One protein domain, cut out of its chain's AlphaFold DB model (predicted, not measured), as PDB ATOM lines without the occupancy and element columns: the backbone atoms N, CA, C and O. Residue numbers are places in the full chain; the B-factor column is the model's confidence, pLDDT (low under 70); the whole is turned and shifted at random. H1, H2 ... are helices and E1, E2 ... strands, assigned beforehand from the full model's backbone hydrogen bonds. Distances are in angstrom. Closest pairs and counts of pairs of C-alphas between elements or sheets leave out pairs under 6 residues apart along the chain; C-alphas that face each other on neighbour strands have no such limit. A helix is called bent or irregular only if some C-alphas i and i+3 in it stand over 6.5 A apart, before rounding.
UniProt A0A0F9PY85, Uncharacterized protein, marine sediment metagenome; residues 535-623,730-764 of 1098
ATOM      1  N   ASN A 535     250.833 380.019 246.488       73.69
ATOM      2  CA  ASN A 535     251.398 381.267 245.977       73.69
ATOM      3  C   ASN A 535     251.964 381.104 244.559       73.69
ATOM      4  O   ASN A 535     252.979 380.452 244.352       73.69
ATOM      5  N   GLN A 536     251.302 381.725 243.581       77.56
ATOM      6  CA  GLN A 536     251.617 381.639 242.151       77.56
ATOM      7  C   GLN A 536     251.729 380.197 241.619       77.56
ATOM      8  O   GLN A 536     252.529 379.918 240.719       77.56
ATOM      9  N   ILE A 537     250.895 379.290 242.133       80.12
ATOM     10  CA  ILE A 537     250.785 377.910 241.647       80.12
ATOM     11  C   ILE A 537     250.207 377.923 240.232       80.12
ATOM     12  O   ILE A 537     249.311 378.709 239.924       80.12
ATOM     13  N   GLU A 538     250.768 377.093 239.358       85.12
ATOM     14  CA  GLU A 538     250.362 376.966 237.958       85.12
ATOM     15  C   GLU A 538     249.023 376.232 237.847       85.12
ATOM     16  O   GLU A 538     248.826 375.204 238.491       85.12
ATOM     17  N   LEU A 539     248.085 376.787 237.075       85.69
ATOM     18  CA  LEU A 539     246.755 376.209 236.895       85.69
ATOM     19  C   LEU A 539     246.680 375.431 235.581       85.69
ATOM     20  O   LEU A 539     246.973 375.967 234.512       85.69
ATOM     21  N   SER A 540     246.199 374.194 235.657       85.50
ATOM     22  CA  SER A 540     246.006 373.326 234.496       85.50
ATOM     23  C   SER A 540     244.762 373.723 233.699       85.50
ATOM     24  O   SER A 540     243.739 374.093 234.280       85.50
ATOM     25  N   TYR A 541     244.828 373.620 232.367       89.00
ATOM     26  CA  TYR A 541     243.716 373.921 231.458       89.00
ATOM     27  C   TYR A 541     242.945 372.652 231.071       89.00
ATOM     28  O   TYR A 541     243.476 371.779 230.383       89.00
ATOM     29  N   PHE A 542     241.674 372.565 231.470       84.19
ATOM     30  CA  PHE A 542     240.856 371.358 231.291       84.19
ATOM     31  C   PHE A 542     240.029 371.376 229.998       84.19
ATOM     32  O   PHE A 542     239.853 370.338 229.365       84.19
ATOM     33  N   GLY A 543     239.543 372.547 229.575       87.00
ATOM     34  CA  GLY A 543     238.741 372.702 228.359       87.00
ATOM     35  C   GLY A 543     237.830 373.931 228.382       87.00
ATOM     36  O   GLY A 543     237.954 374.816 229.232       87.00
ATOM     37  N   GLU A 544     236.894 374.001 227.438       86.94
ATOM     38  CA  GLU A 544     235.915 375.092 227.364       86.94
ATOM     39  C   GLU A 544     234.596 374.719 228.059       86.94
ATOM     40  O   GLU A 544     234.065 373.626 227.847       86.94
ATOM     41  N   GLU A 545     234.021 375.641 228.841       85.12
ATOM     42  CA  GLU A 545     232.779 375.388 229.587       85.12
ATOM     43  C   GLU A 545     231.609 375.045 228.635       85.12
ATOM     44  O   GLU A 545     231.324 375.778 227.675       85.12
ATOM     45  N   LYS A 546     230.937 373.916 228.924       80.19
ATOM     46  CA  LYS A 546     229.825 373.304 228.163       80.19
ATOM     47  C   LYS A 546     230.116 373.032 226.680       80.19
ATOM     48  O   LYS A 546     229.218 373.118 225.843       80.19
ATOM     49  N   SER A 547     231.367 372.744 226.327       79.00
ATOM     50  CA  SER A 547     231.768 372.481 224.936       79.00
ATOM     51  C   SER A 547     231.659 371.019 224.494       79.00
ATOM     52  O   SER A 547     231.639 370.751 223.292       79.00
ATOM     53  N   GLY A 548     231.623 370.076 225.438       73.94
ATOM     54  CA  GLY A 548     231.787 368.644 225.196       73.94
ATOM     55  C   GLY A 548     233.230 368.185 224.972       73.94
ATOM     56  O   GLY A 548     233.442 367.008 224.691       73.94
ATOM     57  N   ILE A 549     234.214 369.093 225.022       79.38
ATOM     58  CA  ILE A 549     235.570 368.856 224.513       79.38
ATOM     59  C   ILE A 549     236.615 369.260 225.563       79.38
ATOM     60  O   ILE A 549     236.694 370.418 225.979       79.38
ATOM     61  N   LEU A 550     237.429 368.283 225.968       83.25
ATOM     62  CA  LEU A 550     238.617 368.475 226.804       83.25
ATOM     63  C   LEU A 550     239.794 369.039 225.991       83.25
ATOM     64  O   LEU A 550     239.840 368.896 224.769       83.25
ATOM     65  N   SER A 551     240.765 369.650 226.673       83.94
ATOM     66  CA  SER A 551     242.039 370.066 226.072       83.94
ATOM     67  C   SER A 551     242.891 368.860 225.641       83.94
ATOM     68  O   SER A 551     242.806 367.781 226.233       83.94
ATOM     69  N   ASP A 552     243.769 369.047 224.646       84.31
ATOM     70  CA  ASP A 552     244.729 368.011 224.220       84.31
ATOM     71  C   ASP A 552     245.631 367.563 225.392       84.31
ATOM     72  O   ASP A 552     245.997 366.390 225.486       84.31
ATOM     73  N   TRP A 553     245.943 368.477 226.323       84.00
ATOM     74  CA  TRP A 553     246.661 368.176 227.567       84.00
ATOM     75  C   TRP A 553     245.866 367.232 228.478       84.00
ATOM     76  O   TRP A 553     246.397 366.203 228.897       84.00
ATOM     77  N   ALA A 554     244.591 367.535 228.748       80.12
ATOM     78  CA  ALA A 554     243.754 366.713 229.620       80.12
ATOM     79  C   ALA A 554     243.522 365.317 229.017       80.12
ATOM     80  O   ALA A 554     243.629 364.319 229.725       80.12
ATOM     81  N   VAL A 555     243.301 365.225 227.700       82.19
ATOM     82  CA  VAL A 555     243.211 363.938 226.982       82.19
ATOM     83  C   VAL A 555     244.522 363.145 227.072       82.19
ATOM     84  O   VAL A 555     244.487 361.927 227.253       82.19
ATOM     85  N   GLY A 556     245.675 363.816 226.999       79.00
ATOM     86  CA  GLY A 556     246.982 363.189 227.209       79.00
ATOM     87  C   GLY A 556     247.159 362.630 228.625       79.00
ATOM     88  O   GLY A 556     247.586 361.489 228.778       79.00
ATOM     89  N   GLN A 557     246.786 363.398 229.652       74.69
ATOM     90  CA  GLN A 557     246.889 362.974 231.054       74.69
ATOM     91  C   GLN A 557     245.926 361.837 231.417       74.69
ATOM     92  O   GLN A 557     246.320 360.940 232.156       74.69
ATOM     93  N   LEU A 558     244.713 361.813 230.855       74.69
ATOM     94  CA  LEU A 558     243.796 360.671 230.979       74.69
ATOM     95  C   LEU A 558     244.431 359.376 230.438       74.69
ATOM     96  O   LEU A 558     244.430 358.348 231.111       74.69
ATOM     97  N   ALA A 559     245.030 359.430 229.243       72.50
ATOM     98  CA  ALA A 559     245.670 358.267 228.623       72.50
ATOM     99  C   ALA A 559     246.947 357.804 229.359       72.50
ATOM    100  O   ALA A 559     247.276 356.618 229.347       72.50
ATOM    101  N   GLU A 560     247.670 358.723 230.004       64.44
ATOM    102  CA  GLU A 560     248.837 358.409 230.838       64.44
ATOM    103  C   GLU A 560     248.424 357.820 232.201       64.44
ATOM    104  O   GLU A 560     249.012 356.835 232.651       64.44
ATOM    105  N   ALA A 561     247.355 358.331 232.817       58.62
ATOM    106  CA  ALA A 561     246.790 357.787 234.050       58.62
ATOM    107  C   ALA A 561     246.191 356.378 233.858       58.62
ATOM    108  O   ALA A 561     246.400 355.510 234.709       58.62
ATOM    109  N   GLU A 562     245.529 356.111 232.724       56.69
ATOM    110  CA  GLU A 562     245.040 354.771 232.350       56.69
ATOM    111  C   GLU A 562     246.190 353.746 232.230       56.69
ATOM    112  O   GLU A 562     246.021 352.578 232.585       56.69
ATOM    113  N   LEU A 563     247.382 354.189 231.803       50.09
ATOM    114  CA  LEU A 563     248.597 353.368 231.695       50.09
ATOM    115  C   LEU A 563     249.352 353.164 233.020       50.09
ATOM    116  O   LEU A 563     250.082 352.180 233.141       50.09
ATOM    117  N   LEU A 564     249.216 354.081 233.983       43.19
ATOM    118  CA  LEU A 564     249.975 354.086 235.245       43.19
ATOM    119  C   LEU A 564     249.131 353.765 236.495       43.19
ATOM    120  O   LEU A 564     249.682 353.673 237.588       43.19
ATOM    121  N   HIS A 565     247.813 353.602 236.349       48.50
ATOM    122  CA  HIS A 565     246.850 353.367 237.439       48.50
ATOM    123  C   HIS A 565     246.823 354.464 238.531       48.50
ATOM    124  O   HIS A 565     246.470 354.206 239.682       48.50
ATOM    125  N   ILE A 566     247.150 355.712 238.169       52.22
ATOM    126  CA  ILE A 566     247.140 356.869 239.081       52.22
ATOM    127  C   ILE A 566     245.727 357.474 239.125       52.22
ATOM    128  O   ILE A 566     245.238 358.003 238.129       52.22
ATOM    129  N   SER A 567     245.060 357.411 240.279       58.34
ATOM    130  CA  SER A 567     243.622 357.715 240.395       58.34
ATOM    131  C   SER A 567     243.262 359.194 240.589       58.34
ATOM    132  O   SER A 567     242.178 359.613 240.187       58.34
ATOM    133  N   THR A 568     244.118 360.010 241.205       59.53
ATOM    134  CA  THR A 568     243.714 361.336 241.715       59.53
ATOM    135  C   THR A 568     243.497 362.376 240.612       59.53
ATOM    136  O   THR A 568     242.413 362.952 240.523       59.53
ATOM    137  N   THR A 569     244.472 362.577 239.720       63.59
ATOM    138  CA  THR A 569     244.335 363.474 238.554       63.59
ATOM    139  C   THR A 569     243.232 362.994 237.604       63.59
ATOM    140  O   THR A 569     242.452 363.797 237.095       63.59
ATOM    141  N   GLN A 570     243.123 361.675 237.422       69.06
ATOM    142  CA  GLN A 570     242.080 361.015 236.635       69.06
ATOM    143  C   GLN A 570     240.670 361.339 237.161       69.06
ATOM    144  O   GLN A 570     239.785 361.678 236.374       69.06
ATOM    145  N   ASN A 571     240.465 361.284 238.480       67.69
ATOM    146  CA  ASN A 571     239.186 361.614 239.108       67.69
ATOM    147  C   ASN A 571     238.835 363.104 238.962       67.69
ATOM    148  O   ASN A 571     237.693 363.420 238.643       67.69
ATOM    149  N   LEU A 572     239.810 364.011 239.114       70.69
ATOM    150  CA  LEU A 572     239.592 365.453 238.933       70.69
ATOM    151  C   LEU A 572     239.199 365.808 237.488       70.69
ATOM    152  O   LEU A 572     238.272 366.589 237.278       70.69
ATOM    153  N   ILE A 573     239.868 365.224 236.484       74.88
ATOM    154  CA  ILE A 573     239.503 365.444 235.074       74.88
ATOM    155  C   ILE A 573     238.109 364.862 234.785       74.88
ATOM    156  O   ILE A 573     237.310 365.532 234.132       74.88
ATOM    157  N   ASN A 574     237.791 363.665 235.297       77.62
ATOM    158  CA  ASN A 574     236.473 363.041 235.136       77.62
ATOM    159  C   ASN A 574     235.338 363.895 235.728       77.62
ATOM    160  O   ASN A 574     234.311 364.075 235.072       77.62
ATOM    161  N   ASP A 575     235.513 364.432 236.940       76.06
ATOM    162  CA  ASP A 575     234.499 365.278 237.575       76.06
ATOM    163  C   ASP A 575     234.295 366.587 236.801       76.06
ATOM    164  O   ASP A 575     233.171 366.887 236.402       76.06
ATOM    165  N   ILE A 576     235.371 367.315 236.474       75.81
ATOM    166  CA  ILE A 576     235.288 368.554 235.681       75.81
ATOM    167  C   ILE A 576     234.671 368.286 234.297       75.81
ATOM    168  O   ILE A 576     233.891 369.105 233.791       75.81
ATOM    169  N   GLN A 577     234.972 367.133 233.688       82.38
ATOM    170  CA  GLN A 577     234.356 366.718 232.431       82.38
ATOM    171  C   GLN A 577     232.835 366.590 232.582       82.38
ATOM    172  O   GLN A 577     232.098 367.185 231.794       82.38
ATOM    173  N   PHE A 578     232.367 365.855 233.594       77.12
ATOM    174  CA  PHE A 578     230.947 365.575 233.820       77.12
ATOM    175  C   PHE A 578     230.154 366.800 234.312       77.12
ATOM    176  O   PHE A 578     229.034 367.039 233.862       77.12
ATOM    177  N   THR A 579     230.726 367.608 235.208       74.25
ATOM    178  CA  THR A 579     230.022 368.723 235.864       74.25
ATOM    179  C   THR A 579     230.048 370.028 235.066       74.25
ATOM    180  O   THR A 579     229.094 370.807 235.148       74.25
ATOM    181  N   MET A 580     231.108 370.294 234.286       75.50
ATOM    182  CA  MET A 580     231.318 371.602 233.639       75.50
ATOM    183  C   MET A 580     231.480 371.570 232.117       75.50
ATOM    184  O   MET A 580     231.253 372.597 231.468       75.50
ATOM    185  N   ILE A 581     231.880 370.438 231.534       77.44
ATOM    186  CA  ILE A 581     232.219 370.354 230.103       77.44
ATOM    187  C   ILE A 581     231.179 369.544 229.305       77.44
ATOM    188  O   ILE A 581     230.996 369.848 228.130       77.44
ATOM    189  N   ASP A 582     230.450 368.602 229.917       75.50
ATOM    190  CA  ASP A 582     229.530 367.661 229.249       75.50
ATOM    191  C   ASP A 582     228.486 368.306 228.304       75.50
ATOM    192  O   ASP A 582     227.762 369.256 228.631       75.50
ATOM    193  N   THR A 583     228.372 367.701 227.120       60.22
ATOM    194  CA  THR A 583     227.325 367.903 226.115       60.22
ATOM    195  C   THR A 583     225.889 367.742 226.609       60.22
ATOM    196  O   THR A 583     225.023 368.464 226.117       60.22
ATOM    197  N   ASP A 584     225.590 366.843 227.550       60.94
ATOM    198  CA  ASP A 584     224.196 366.599 227.963       60.94
ATOM    199  C   ASP A 584     223.628 367.747 228.828       60.94
ATOM    200  O   ASP A 584     222.412 367.957 228.880       60.94
ATOM    201  N   TYR A 585     224.497 368.596 229.392       53.25
ATOM    202  CA  TYR A 585     224.126 369.906 229.948       53.25
ATOM    203  C   TYR A 585     224.129 371.042 228.897       53.25
ATOM    204  O   TYR A 585     223.551 372.112 229.134       53.25
ATOM    205  N   ALA A 586     224.713 370.830 227.713       44.94
ATOM    206  CA  ALA A 586     224.929 371.830 226.660       44.94
ATOM    207  C   ALA A 586     223.702 372.071 225.749       44.94
ATOM    208  O   ALA A 586     223.791 372.153 224.525       44.94
ATOM    209  N   SER A 587     222.533 372.303 226.353       50.19
ATOM    210  CA  SER A 587     221.355 372.864 225.653       50.19
ATOM    211  C   SER A 587     221.480 374.371 225.337       50.19
ATOM    212  O   SER A 587     220.494 375.033 225.004       50.19
ATOM    213  N   GLN A 588     222.684 374.929 225.484       53.06
ATOM    214  CA  GLN A 588     223.034 376.346 225.390       53.06
ATOM    215  C   GLN A 588     224.407 376.475 224.721       53.06
ATOM    216  O   GLN A 588     225.267 375.623 224.935       53.06
ATOM    217  N   ASP A 589     224.620 377.541 223.946       57.56
ATOM    218  CA  ASP A 589     225.931 377.859 223.369       57.56
ATOM    219  C   ASP A 589     227.007 378.017 224.465       57.56
ATOM    220  O   ASP A 589     226.694 378.427 225.589       57.56
ATOM    221  N   SER A 590     228.278 377.738 224.134       64.44
ATOM    222  CA  SER A 590     229.405 377.898 225.071       64.44
ATOM    223  C   SER A 590     229.396 379.288 225.714       64.44
ATOM    224  O   SER A 590     229.291 380.313 225.035       64.44
ATOM    225  N   THR A 591     229.542 379.318 227.036       72.38
ATOM    226  CA  THR A 591     229.375 380.506 227.893       72.38
ATOM    227  C   THR A 591     230.411 381.606 227.652       72.38
ATOM    228  O   THR A 591     230.249 382.724 228.146       72.38
ATOM    229  N   GLY A 592     231.477 381.304 226.905       84.19
ATOM    230  CA  GLY A 592     232.597 382.211 226.672       84.19
ATOM    231  C   GLY A 592     233.708 382.117 227.721       84.19
ATOM    232  O   GLY A 592     234.473 383.074 227.840       84.19
ATOM    233  N   TYR A 593     233.829 380.993 228.438       88.81
ATOM    234  CA  TYR A 593     234.879 380.753 229.437       88.81
ATOM    235  C   TYR A 593     235.718 379.495 229.148       88.81
ATOM    236  O   TYR A 593     235.206 378.469 228.696       88.81
ATOM    237  N   HIS A 594     237.013 379.599 229.443       90.62
ATOM    238  CA  HIS A 594     237.965 378.499 229.596       90.62
ATOM    239  C   HIS A 594     238.005 378.072 231.070       90.62
ATOM    240  O   HIS A 594     237.977 378.935 231.954       90.62
ATOM    241  N   VAL A 595     238.069 376.765 231.335       89.88
ATOM    242  CA  VAL A 595     238.076 376.186 232.686       89.88
ATOM    243  C   VAL A 595     239.501 375.803 233.088       89.88
ATOM    244  O   VAL A 595     240.155 375.002 232.414       89.88
ATOM    245  N   PHE A 596     239.955 376.369 234.204       89.44
ATOM    246  CA  PHE A 596     241.236 376.093 234.844       89.44
ATOM    247  C   PHE A 596     241.024 375.535 236.252       89.44
ATOM    248  O   PHE A 596     240.058 375.894 236.926       89.44
ATOM    249  N   GLY A 597     241.949 374.703 236.717       82.56
ATOM    250  CA  GLY A 597     241.924 374.121 238.059       82.56
ATOM    251  C   GLY A 597     243.331 373.925 238.614       82.56
ATOM    252  O   GLY A 597     244.314 373.939 237.871       82.56
ATOM    253  N   THR A 598     243.430 373.775 239.931       74.94
ATOM    254  CA  THR A 598     244.702 373.483 240.607       74.94
ATOM    255  C   THR A 598     245.159 372.037 240.350       74.94
ATOM    256  O   THR A 598     244.319 371.136 240.343       74.94
ATOM    257  N   PRO A 599     246.468 371.774 240.174       63.00
ATOM    258  CA  PRO A 599     247.013 370.418 240.149       63.00
ATOM    259  C   PRO A 599     247.153 369.799 241.554       63.00
ATOM    260  O   PRO A 599     247.422 368.606 241.663       63.00
ATOM    261  N   LEU A 600     246.985 370.578 242.633       58.59
ATOM    262  CA  LEU A 600     247.080 370.066 244.003       58.59
ATOM    263  C   LEU A 600     245.868 369.182 244.345       58.59
ATOM    264  O   LEU A 600     244.753 369.672 244.518       58.59
ATOM    265  N   THR A 601     246.080 367.877 244.489       51.97
ATOM    266  CA  THR A 601     245.011 366.906 244.771       51.97
ATOM    267  C   THR A 601     244.659 366.864 246.257       51.97
ATOM    268  O   THR A 601     245.541 366.682 247.088       51.97
ATOM    269  N   GLY A 602     243.374 366.979 246.611       50.41
ATOM    270  CA  GLY A 602     242.924 366.924 248.012       50.41
ATOM    271  C   GLY A 602     243.029 368.250 248.777       50.41
ATOM    272  O   GLY A 602     242.934 368.264 250.007       50.41
ATOM    273  N   VAL A 603     243.208 369.371 248.072       52.03
ATOM    274  CA  VAL A 603     242.984 370.696 248.662       52.03
ATOM    275  C   VAL A 603     241.490 370.923 248.872       52.03
ATOM    276  O   VAL A 603     240.676 370.631 248.000       52.03
ATOM    277  N   GLY A 604     241.125 371.422 250.048       53.91
ATOM    278  CA  GLY A 604     239.766 371.847 250.342       53.91
ATOM    279  C   GLY A 604     239.497 373.281 249.889       53.91
ATOM    280  O   GLY A 604     240.210 373.873 249.080       53.91
ATOM    281  N   LYS A 605     238.432 373.848 250.453       61.22
ATOM    282  CA  LYS A 605     237.818 375.100 249.996       61.22
ATOM    283  C   LYS A 605     238.746 376.304 250.154       61.22
ATOM    284  O   LYS A 605     239.477 376.406 251.141       61.22
ATOM    285  N   ILE A 606     238.649 377.241 249.213       63.81
ATOM    286  CA  ILE A 606     239.322 378.542 249.272       63.81
ATOM    287  C   ILE A 606     238.749 379.360 250.440       63.81
ATOM    288  O   ILE A 606     237.529 379.506 250.561       63.81
ATOM    289  N   ILE A 607     239.622 379.936 251.269       62.25
ATOM    290  CA  ILE A 607     239.233 380.854 252.348       62.25
ATOM    291  C   ILE A 607     239.007 382.255 251.758       62.25
ATOM    292  O   ILE A 607     239.812 382.738 250.969       62.25
ATOM    293  N   LEU A 608     237.916 382.925 252.145       57.19
ATOM    294  CA  LEU A 608     237.600 384.305 251.728       57.19
ATOM    295  C   LEU A 608     237.900 385.370 252.800       57.19
ATOM    296  O   LEU A 608     237.760 386.563 252.534       57.19
ATOM    297  N   ASP A 609     238.280 384.942 254.003       53.34
ATOM    298  CA  ASP A 609     238.339 385.781 255.204       53.34
ATOM    299  C   ASP A 609     239.665 386.564 255.348       53.34
ATOM    300  O   ASP A 609     239.683 387.597 256.024       53.34
ATOM    301  N   THR A 610     240.756 386.112 254.710       54.78
ATOM    302  CA  THR A 610     242.123 386.650 254.894       54.78
ATOM    303  C   THR A 610     242.812 387.061 253.583       54.78
ATOM    304  O   THR A 610     243.144 388.240 253.437       54.78
ATOM    305  N   VAL A 611     242.972 386.170 252.595       61.00
ATOM    306  CA  VAL A 611     243.522 386.501 251.261       61.00
ATOM    307  C   VAL A 611     242.464 386.402 250.164       61.00
ATOM    308  O   VAL A 611     241.908 385.341 249.895       61.00
ATOM    309  N   THR A 612     242.255 387.500 249.433       72.44
ATOM    310  CA  THR A 612     241.490 387.482 248.175       72.44
ATOM    311  C   THR A 612     242.293 386.757 247.085       72.44
ATOM    312  O   THR A 612     243.396 387.214 246.764       72.44
ATOM    313  N   PRO A 613     241.759 385.692 246.454       80.81
ATOM    314  CA  PRO A 613     242.453 384.984 245.385       80.81
ATOM    315  C   PRO A 613     242.870 385.907 244.237       80.81
ATOM    316  O   PRO A 613     242.052 386.643 243.683       80.81
ATOM    317  N   THR A 614     244.146 385.846 243.864       86.81
ATOM    318  CA  THR A 614     244.721 386.642 242.776       86.81
ATOM    319  C   THR A 614     245.205 385.711 241.674       86.81
ATOM    320  O   THR A 614     246.122 384.920 241.884       86.81
ATOM    321  N   VAL A 615     244.587 385.805 240.496       88.81
ATOM    322  CA  VAL A 615     244.991 385.066 239.291       88.81
ATOM    323  C   VAL A 615     245.901 385.947 238.438       88.81
ATOM    324  O   VAL A 615     245.668 387.150 238.317       88.81
ATOM    325  N   PHE A 616     246.919 385.336 237.841       90.31
ATOM    326  CA  PHE A 616     247.944 385.950 237.009       90.31
ATOM    327  C   PHE A 616     247.948 385.307 235.616       90.31
ATOM    328  O   PHE A 616     247.887 384.085 235.493       90.31
ATOM    329  N   ILE A 617     248.076 386.126 234.574       88.75
ATOM    330  CA  ILE A 617     248.218 385.711 233.174       88.75
ATOM    331  C   ILE A 617     249.605 386.165 232.704       88.75
ATOM    332  O   ILE A 617     249.885 387.362 232.691       88.75
ATOM    333  N   ASN A 618     250.494 385.218 232.381       86.31
ATOM    334  CA  ASN A 618     251.909 385.456 232.048       86.31
ATOM    335  C   ASN A 618     252.648 386.370 233.061       86.31
ATOM    336  O   ASN A 618     253.553 387.127 232.710       86.31
ATOM    337  N   GLY A 619     252.271 386.271 234.343       83.81
ATOM    338  CA  GLY A 619     252.834 387.046 235.458       83.81
ATOM    339  C   GLY A 619     252.093 388.346 235.805       83.81
ATOM    340  O   GLY A 619     252.429 388.978 236.803       83.81
ATOM    341  N   VAL A 620     251.071 388.739 235.038       87.81
ATOM    342  CA  VAL A 620     250.287 389.969 235.264       87.81
ATOM    343  C   VAL A 620     248.968 389.652 235.982       87.81
ATOM    344  O   VAL A 620     248.220 388.810 235.482       87.81
ATOM    345  N   PRO A 621     248.631 390.300 237.113       89.69
ATOM    346  CA  PRO A 621     247.411 389.998 237.863       89.69
ATOM    347  C   PRO A 621     246.130 390.495 237.171       89.69
ATOM    348  O   PRO A 621     246.118 391.523 236.492       89.69
ATOM    349  N   ILE A 622     245.014 389.797 237.403       89.19
ATOM    350  CA  ILE A 622     243.663 390.198 236.972       89.19
ATOM    351  C   ILE A 622     243.027 391.121 238.033       89.19
ATOM    352  O   ILE A 622     242.075 390.753 238.722       89.19
ATOM    353  N   ASP A 623     243.571 392.329 238.193       87.31
ATOM    354  CA  ASP A 623     243.238 393.258 239.288       87.31
ATOM    355  C   ASP A 623     242.491 394.540 238.859       87.31
ATOM    356  O   ASP A 623     242.055 395.317 239.712       87.31
ATOM    357  N   LYS A 730     236.036 389.461 234.143       87.12
ATOM    358  CA  LYS A 730     236.315 388.362 233.207       87.12
ATOM    359  C   LYS A 730     236.885 387.107 233.875       87.12
ATOM    360  O   LYS A 730     237.211 386.153 233.169       87.12
ATOM    361  N   LEU A 731     236.949 387.103 235.204       89.62
ATOM    362  CA  LEU A 731     237.318 385.972 236.044       89.62
ATOM    363  C   LEU A 731     236.120 385.586 236.924       89.62
ATOM    364  O   LEU A 731     235.495 386.445 237.543       89.62
ATOM    365  N   ILE A 732     235.818 384.293 236.998       88.69
ATOM    366  CA  ILE A 732     234.908 383.708 237.988       88.69
ATOM    367  C   ILE A 732     235.706 382.649 238.755       88.69
ATOM    368  O   ILE A 732     236.518 381.942 238.162       88.69
ATOM    369  N   ILE A 733     235.507 382.564 240.070       85.44
ATOM    370  CA  ILE A 733     236.203 381.621 240.955       85.44
ATOM    371  C   ILE A 733     235.146 380.809 241.698       85.44
ATOM    372  O   ILE A 733     234.222 381.382 242.279       85.44
ATOM    373  N   GLU A 734     235.274 379.487 241.670       80.81
ATOM    374  CA  GLU A 734     234.354 378.549 242.308       80.81
ATOM    375  C   GLU A 734     235.030 377.987 243.568       80.81
ATOM    376  O   GLU A 734     235.786 377.019 243.558       80.81
ATOM    377  N   TYR A 735     234.809 378.711 244.672       72.81
ATOM    378  CA  TYR A 735     235.569 378.633 245.927       72.81
ATOM    379  C   TYR A 735     235.492 377.291 246.670       72.81
ATOM    380  O   TYR A 735     236.352 377.025 247.506       72.81
ATOM    381  N   ASN A 736     234.477 376.457 246.413       64.38
ATOM    382  CA  ASN A 736     234.408 375.128 247.030       64.38
ATOM    383  C   ASN A 736     235.438 374.169 246.416       64.38
ATOM    384  O   ASN A 736     235.981 373.339 247.137       64.38
ATOM    385  N   ASP A 737     235.691 374.318 245.116       64.12
ATOM    386  CA  ASP A 737     236.235 373.265 244.249       64.12
ATOM    387  C   ASP A 737     237.577 373.694 243.611       64.12
ATOM    388  O   ASP A 737     238.193 372.957 242.850       64.12
ATOM    389  N   VAL A 738     238.042 374.908 243.943       74.38
ATOM    390  CA  VAL A 738     239.325 375.507 243.522       74.38
ATOM    391  C   VAL A 738     239.455 375.619 241.989       74.38
ATOM    392  O   VAL A 738     240.528 375.471 241.400       74.38
ATOM    393  N   ILE A 739     238.325 375.924 241.340       83.62
ATOM    394  CA  ILE A 739     238.194 376.087 239.887       83.62
ATOM    395  C   ILE A 739     238.110 377.572 239.510       83.62
ATOM    396  O   ILE A 739     237.442 378.381 240.161       83.62
ATOM    397  N   PHE A 740     238.782 377.932 238.416       89.00
ATOM    398  CA  PHE A 740     238.921 379.293 237.908       89.00
ATOM    399  C   PHE A 740     238.437 379.349 236.454       89.00
ATOM    400  O   PHE A 740     238.975 378.682 235.573       89.00
ATOM    401  N   LYS A 741     237.419 380.163 236.178       91.12
ATOM    402  CA  LYS A 741     236.826 380.315 234.843       91.12
ATOM    403  C   LYS A 741     237.242 381.656 234.249       91.12
ATOM    404  O   LYS A 741     236.886 382.714 234.772       91.12
ATOM    405  N   ILE A 742     237.995 381.614 233.150       90.88
ATOM    406  CA  ILE A 742     238.609 382.786 232.508       90.88
ATOM    407  C   ILE A 742     237.942 383.038 231.153       90.88
ATOM    408  O   ILE A 742     237.881 382.156 230.299       90.88
ATOM    409  N   HIS A 743     237.416 384.243 230.938       89.06
ATOM    410  CA  HIS A 743     236.665 384.568 229.724       89.06
ATOM    411  C   HIS A 743     237.578 384.664 228.486       89.06
ATOM    412  O   HIS A 743     238.556 385.415 228.503       89.06
ATOM    413  N   LYS A 744     237.214 384.013 227.368       85.44
ATOM    414  CA  LYS A 744     238.074 383.879 226.162       85.44
ATOM    415  C   LYS A 744     238.615 385.210 225.615       85.44
ATOM    416  O   LYS A 744     239.700 385.271 225.052       85.44
ATOM    417  N   SER A 745     237.889 386.316 225.814       78.31
ATOM    418  CA  SER A 745     238.327 387.653 225.369       78.31
ATOM    419  C   SER A 745     239.562 388.219 226.082       78.31
ATOM    420  O   SER A 745     240.054 389.253 225.644       78.31
ATOM    421  N   ILE A 746     240.015 387.626 227.194       80.50
ATOM    422  CA  ILE A 746     241.289 387.988 227.845       80.50
ATOM    423  C   ILE A 746     242.356 386.892 227.705       80.50
ATOM    424  O   ILE A 746     243.479 387.080 228.161       80.50
ATOM    425  N   LEU A 747     242.011 385.769 227.065       81.56
ATOM    426  CA  LEU A 747     242.851 384.582 226.934       81.56
ATOM    427  C   LEU A 747     242.488 383.810 225.642       81.56
ATOM    428  O   LEU A 747     241.731 382.846 225.710       81.56
ATOM    429  N   PRO A 748     242.953 384.255 224.456       67.94
ATOM    430  CA  PRO A 748     242.489 383.727 223.166       67.94
ATOM    431  C   PRO A 748     243.166 382.419 222.714       67.94
ATOM    432  O   PRO A 748     242.613 381.719 221.872       67.94
ATOM    433  N   GLU A 749     244.351 382.097 223.240       78.56
ATOM    434  CA  GLU A 749     245.094 380.852 222.971       78.56
ATOM    435  C   GLU A 749     245.539 380.253 224.331       78.56
ATOM    436  O   GLU A 749     246.673 380.494 224.750       78.56
ATOM    437  N   PRO A 750     244.652 379.553 225.077       79.38
ATOM    438  CA  PRO A 750     244.914 379.139 226.464       79.38
ATOM    439  C   PRO A 750     246.126 378.208 226.598       79.38
ATOM    440  O   PRO A 750     246.946 378.410 227.487       79.38
ATOM    441  N   ASP A 751     246.314 377.271 225.664       73.69
ATOM    442  CA  ASP A 751     247.419 376.294 225.654       73.69
ATOM    443  C   ASP A 751     248.818 376.913 225.412       73.69
ATOM    444  O   ASP A 751     249.820 376.202 225.350       73.69
ATOM    445  N   GLN A 752     248.912 378.236 225.231       74.31
ATOM    446  CA  GLN A 752     250.168 378.972 225.028       74.31
ATOM    447  C   GLN A 752     250.441 380.037 226.103       74.31
ATOM    448  O   GLN A 752     251.348 380.860 225.930       74.31
ATOM    449  N   VAL A 753     249.669 380.056 227.193       79.38
ATOM    450  CA  VAL A 753     249.721 381.113 228.209       79.38
ATOM    451  C   VAL A 753     249.831 380.525 229.611       79.38
ATOM    452  O   VAL A 753     249.013 379.711 230.026       79.38
ATOM    453  N   LEU A 754     250.825 380.993 230.363       84.25
ATOM    454  CA  LEU A 754     251.050 380.604 231.748       84.25
ATOM    455  C   LEU A 754     250.006 381.269 232.653       84.25
ATOM    456  O   LEU A 754     250.082 382.472 232.922       84.25
ATOM    457  N   VAL A 755     249.040 380.487 233.134       88.19
ATOM    458  CA  VAL A 755     248.054 380.921 234.130       88.19
ATOM    459  C   VAL A 755     248.506 380.449 235.512       88.19
ATOM    460  O   VAL A 755     248.772 379.269 235.718       88.19
ATOM    461  N   LYS A 756     248.598 381.376 236.467       89.44
ATOM    462  CA  LYS A 756     249.006 381.107 237.856       89.44
ATOM    463  C   LYS A 756     248.020 381.725 238.844       89.44
ATOM    464  O   LYS A 756     247.362 382.706 238.508       89.44
ATOM    465  N   ALA A 757     247.930 381.210 240.066       86.75
ATOM    466  CA  ALA A 757     247.094 381.793 241.115       86.75
ATOM    467  C   ALA A 757     247.761 381.776 242.497       86.75
ATOM    468  O   ALA A 757     248.490 380.846 242.838       86.75
ATOM    469  N   SER A 758     247.475 382.803 243.300       82.25
ATOM    470  CA  SER A 758     247.749 382.832 244.742       82.25
ATOM    471  C   SER A 758     246.426 382.877 245.507       82.25
ATOM    472  O   SER A 758     245.584 383.730 245.210       82.25
ATOM    473  N   PHE A 759     246.228 381.970 246.463       76.12
ATOM    474  CA  PHE A 759     245.007 381.840 247.266       76.12
ATOM    475  C   PHE A 759     245.268 381.051 248.559       76.12
ATOM    476  O   PHE A 759     246.135 380.183 248.610       76.12
ATOM    477  N   GLU A 760     244.484 381.324 249.599       69.00
ATOM    478  CA  GLU A 760     244.451 380.505 250.814       69.00
ATOM    479  C   GLU A 760     243.389 379.413 250.692       69.00
ATOM    480  O   GLU A 760     242.305 379.652 250.152       69.00
ATOM    481  N   TYR A 761     243.664 378.226 251.226       60.59
ATOM    482  CA  TYR A 761     242.729 377.105 251.227       60.59
ATOM    483  C   TYR A 761     242.827 376.268 252.508       60.59
ATOM    484  O   TYR A 761     243.850 376.244 253.199       60.59
ATOM    485  N   TRP A 762     241.750 375.545 252.822       54.94
ATOM    486  CA  TRP A 762     241.770 374.513 253.861       54.94
ATOM    487  C   TRP A 762     242.411 373.244 253.307       54.94
ATOM    488  O   TRP A 762     241.769 372.469 252.604       54.94
ATOM    489  N   ALA A 763     243.682 373.008 253.628       52.03
ATOM    490  CA  ALA A 763     244.248 371.668 253.508       52.03
ATOM    491  C   ALA A 763     243.505 370.716 254.463       52.03
ATOM    492  O   ALA A 763     243.046 371.133 255.531       52.03
ATOM    493  N   ILE A 764     243.416 369.427 254.121       49.88
ATOM    494  CA  ILE A 764     242.937 368.410 255.064       49.88
ATOM    495  C   ILE A 764     243.996 368.238 256.165       49.88
ATOM    496  O   ILE A 764     244.949 367.471 256.041       49.88
TER     497      ILE A 764
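AT A GLANCE: This is residues 535 to 623 and 730 to 764 of the 1098 residues of an uncharacterized protein of marine sediment metagenome (UniProt A0A0F9PY85). Two small four-stranded sheets stand partly face to face as a sandwich, their strands crossed at 48 degrees, and a helical hairpin, H1 and H2, sits at the E2 edge of one of them, with H2 over the face turned away from the other sheet. In that other sheet the long, bent strand E8 pairs with E1, E4 and E5. The printed part has 124 residues with two named helices and eight named strands, in the order E1 E2 H1 H2 E3 E4 E5 E6 E7 E8; the class is mixed, helices and strands. One sheet has the order E2 - E3 - E7 - E6, all antiparallel; the other is branched, its pairs antiparallel. The whole is compact, with a radius of gyration of the C-alphas of 14.3 A, and rounded, spanning 38 by 34 by 26 A.

IN THESE COORDINATES: The first sheet holds E2, residues 540 to 544, E3, residues 593 to 597, E7, residues 739 to 743 and 13.3 A long, and E6, residues 731 to 734. H1 is residues 552 to 564, 18.5 A, and H2 residues 567 to 581, 19.9 A. The second sheet holds E1, residues 535 to 538, beginning at C-alpha 535 (251.398, 381.267, 245.977); E4, residues 603 to 606; E5, residues 614 to 617; and E8, residues 755 to 763, 21.8 A, ending at C-alpha 763 (244.248, 371.668, 253.508).

HOW THE PARTS SIT: In the first sheet N 542 and O 595 of E2 and E3 are 3.0 A apart, N 594 and O 742 of E3 and E7 2.8 A, and N 732 and O 741 of E7 and E6, a hairpin, 2.9 A, each within hydrogen-bond range. H2 is on this sheet at a height of 7.6 A, over E2 and along the strands, at 25 degrees to E2 on the local plane; they form two layers, a helix on one face of a sheet. H1 only grazes the sheet, with residues 552 to 555. H1 and H2 touch, H2 with residues 567 to 573 alone; their closest C-alphas, of Leu 558 and Gln 570, are 5.9 A apart. They run opposite ways at a steep tilt of 36 degrees, only just past shallow. In both helices every O i to N i+4 pair is within hydrogen-bond range. E1 lies on one side of E8, with N 757 and O 537 2.9 A apart, and E5 on the other side, with N 616 and O 756 2.7 A apart. E8 bends by 69 degrees at residue 760, and E4 pairs with its residues 761 to 763, N 604 and O 762 being 2.8 A apart.

THE WHOLE: The C-alphas farthest apart, of Leu 563 and Asp 609, are 41.3 A apart. Residues 624 to 729 are not printed; C-alphas 623 and 730 are 10.4 A apart across the cut. The links H2 to E3 and E7 to E8 are long. Mean pLDDT of the printed part is 74.0, with 41 residues under 70, among them 560 to 571 and 599 to 611.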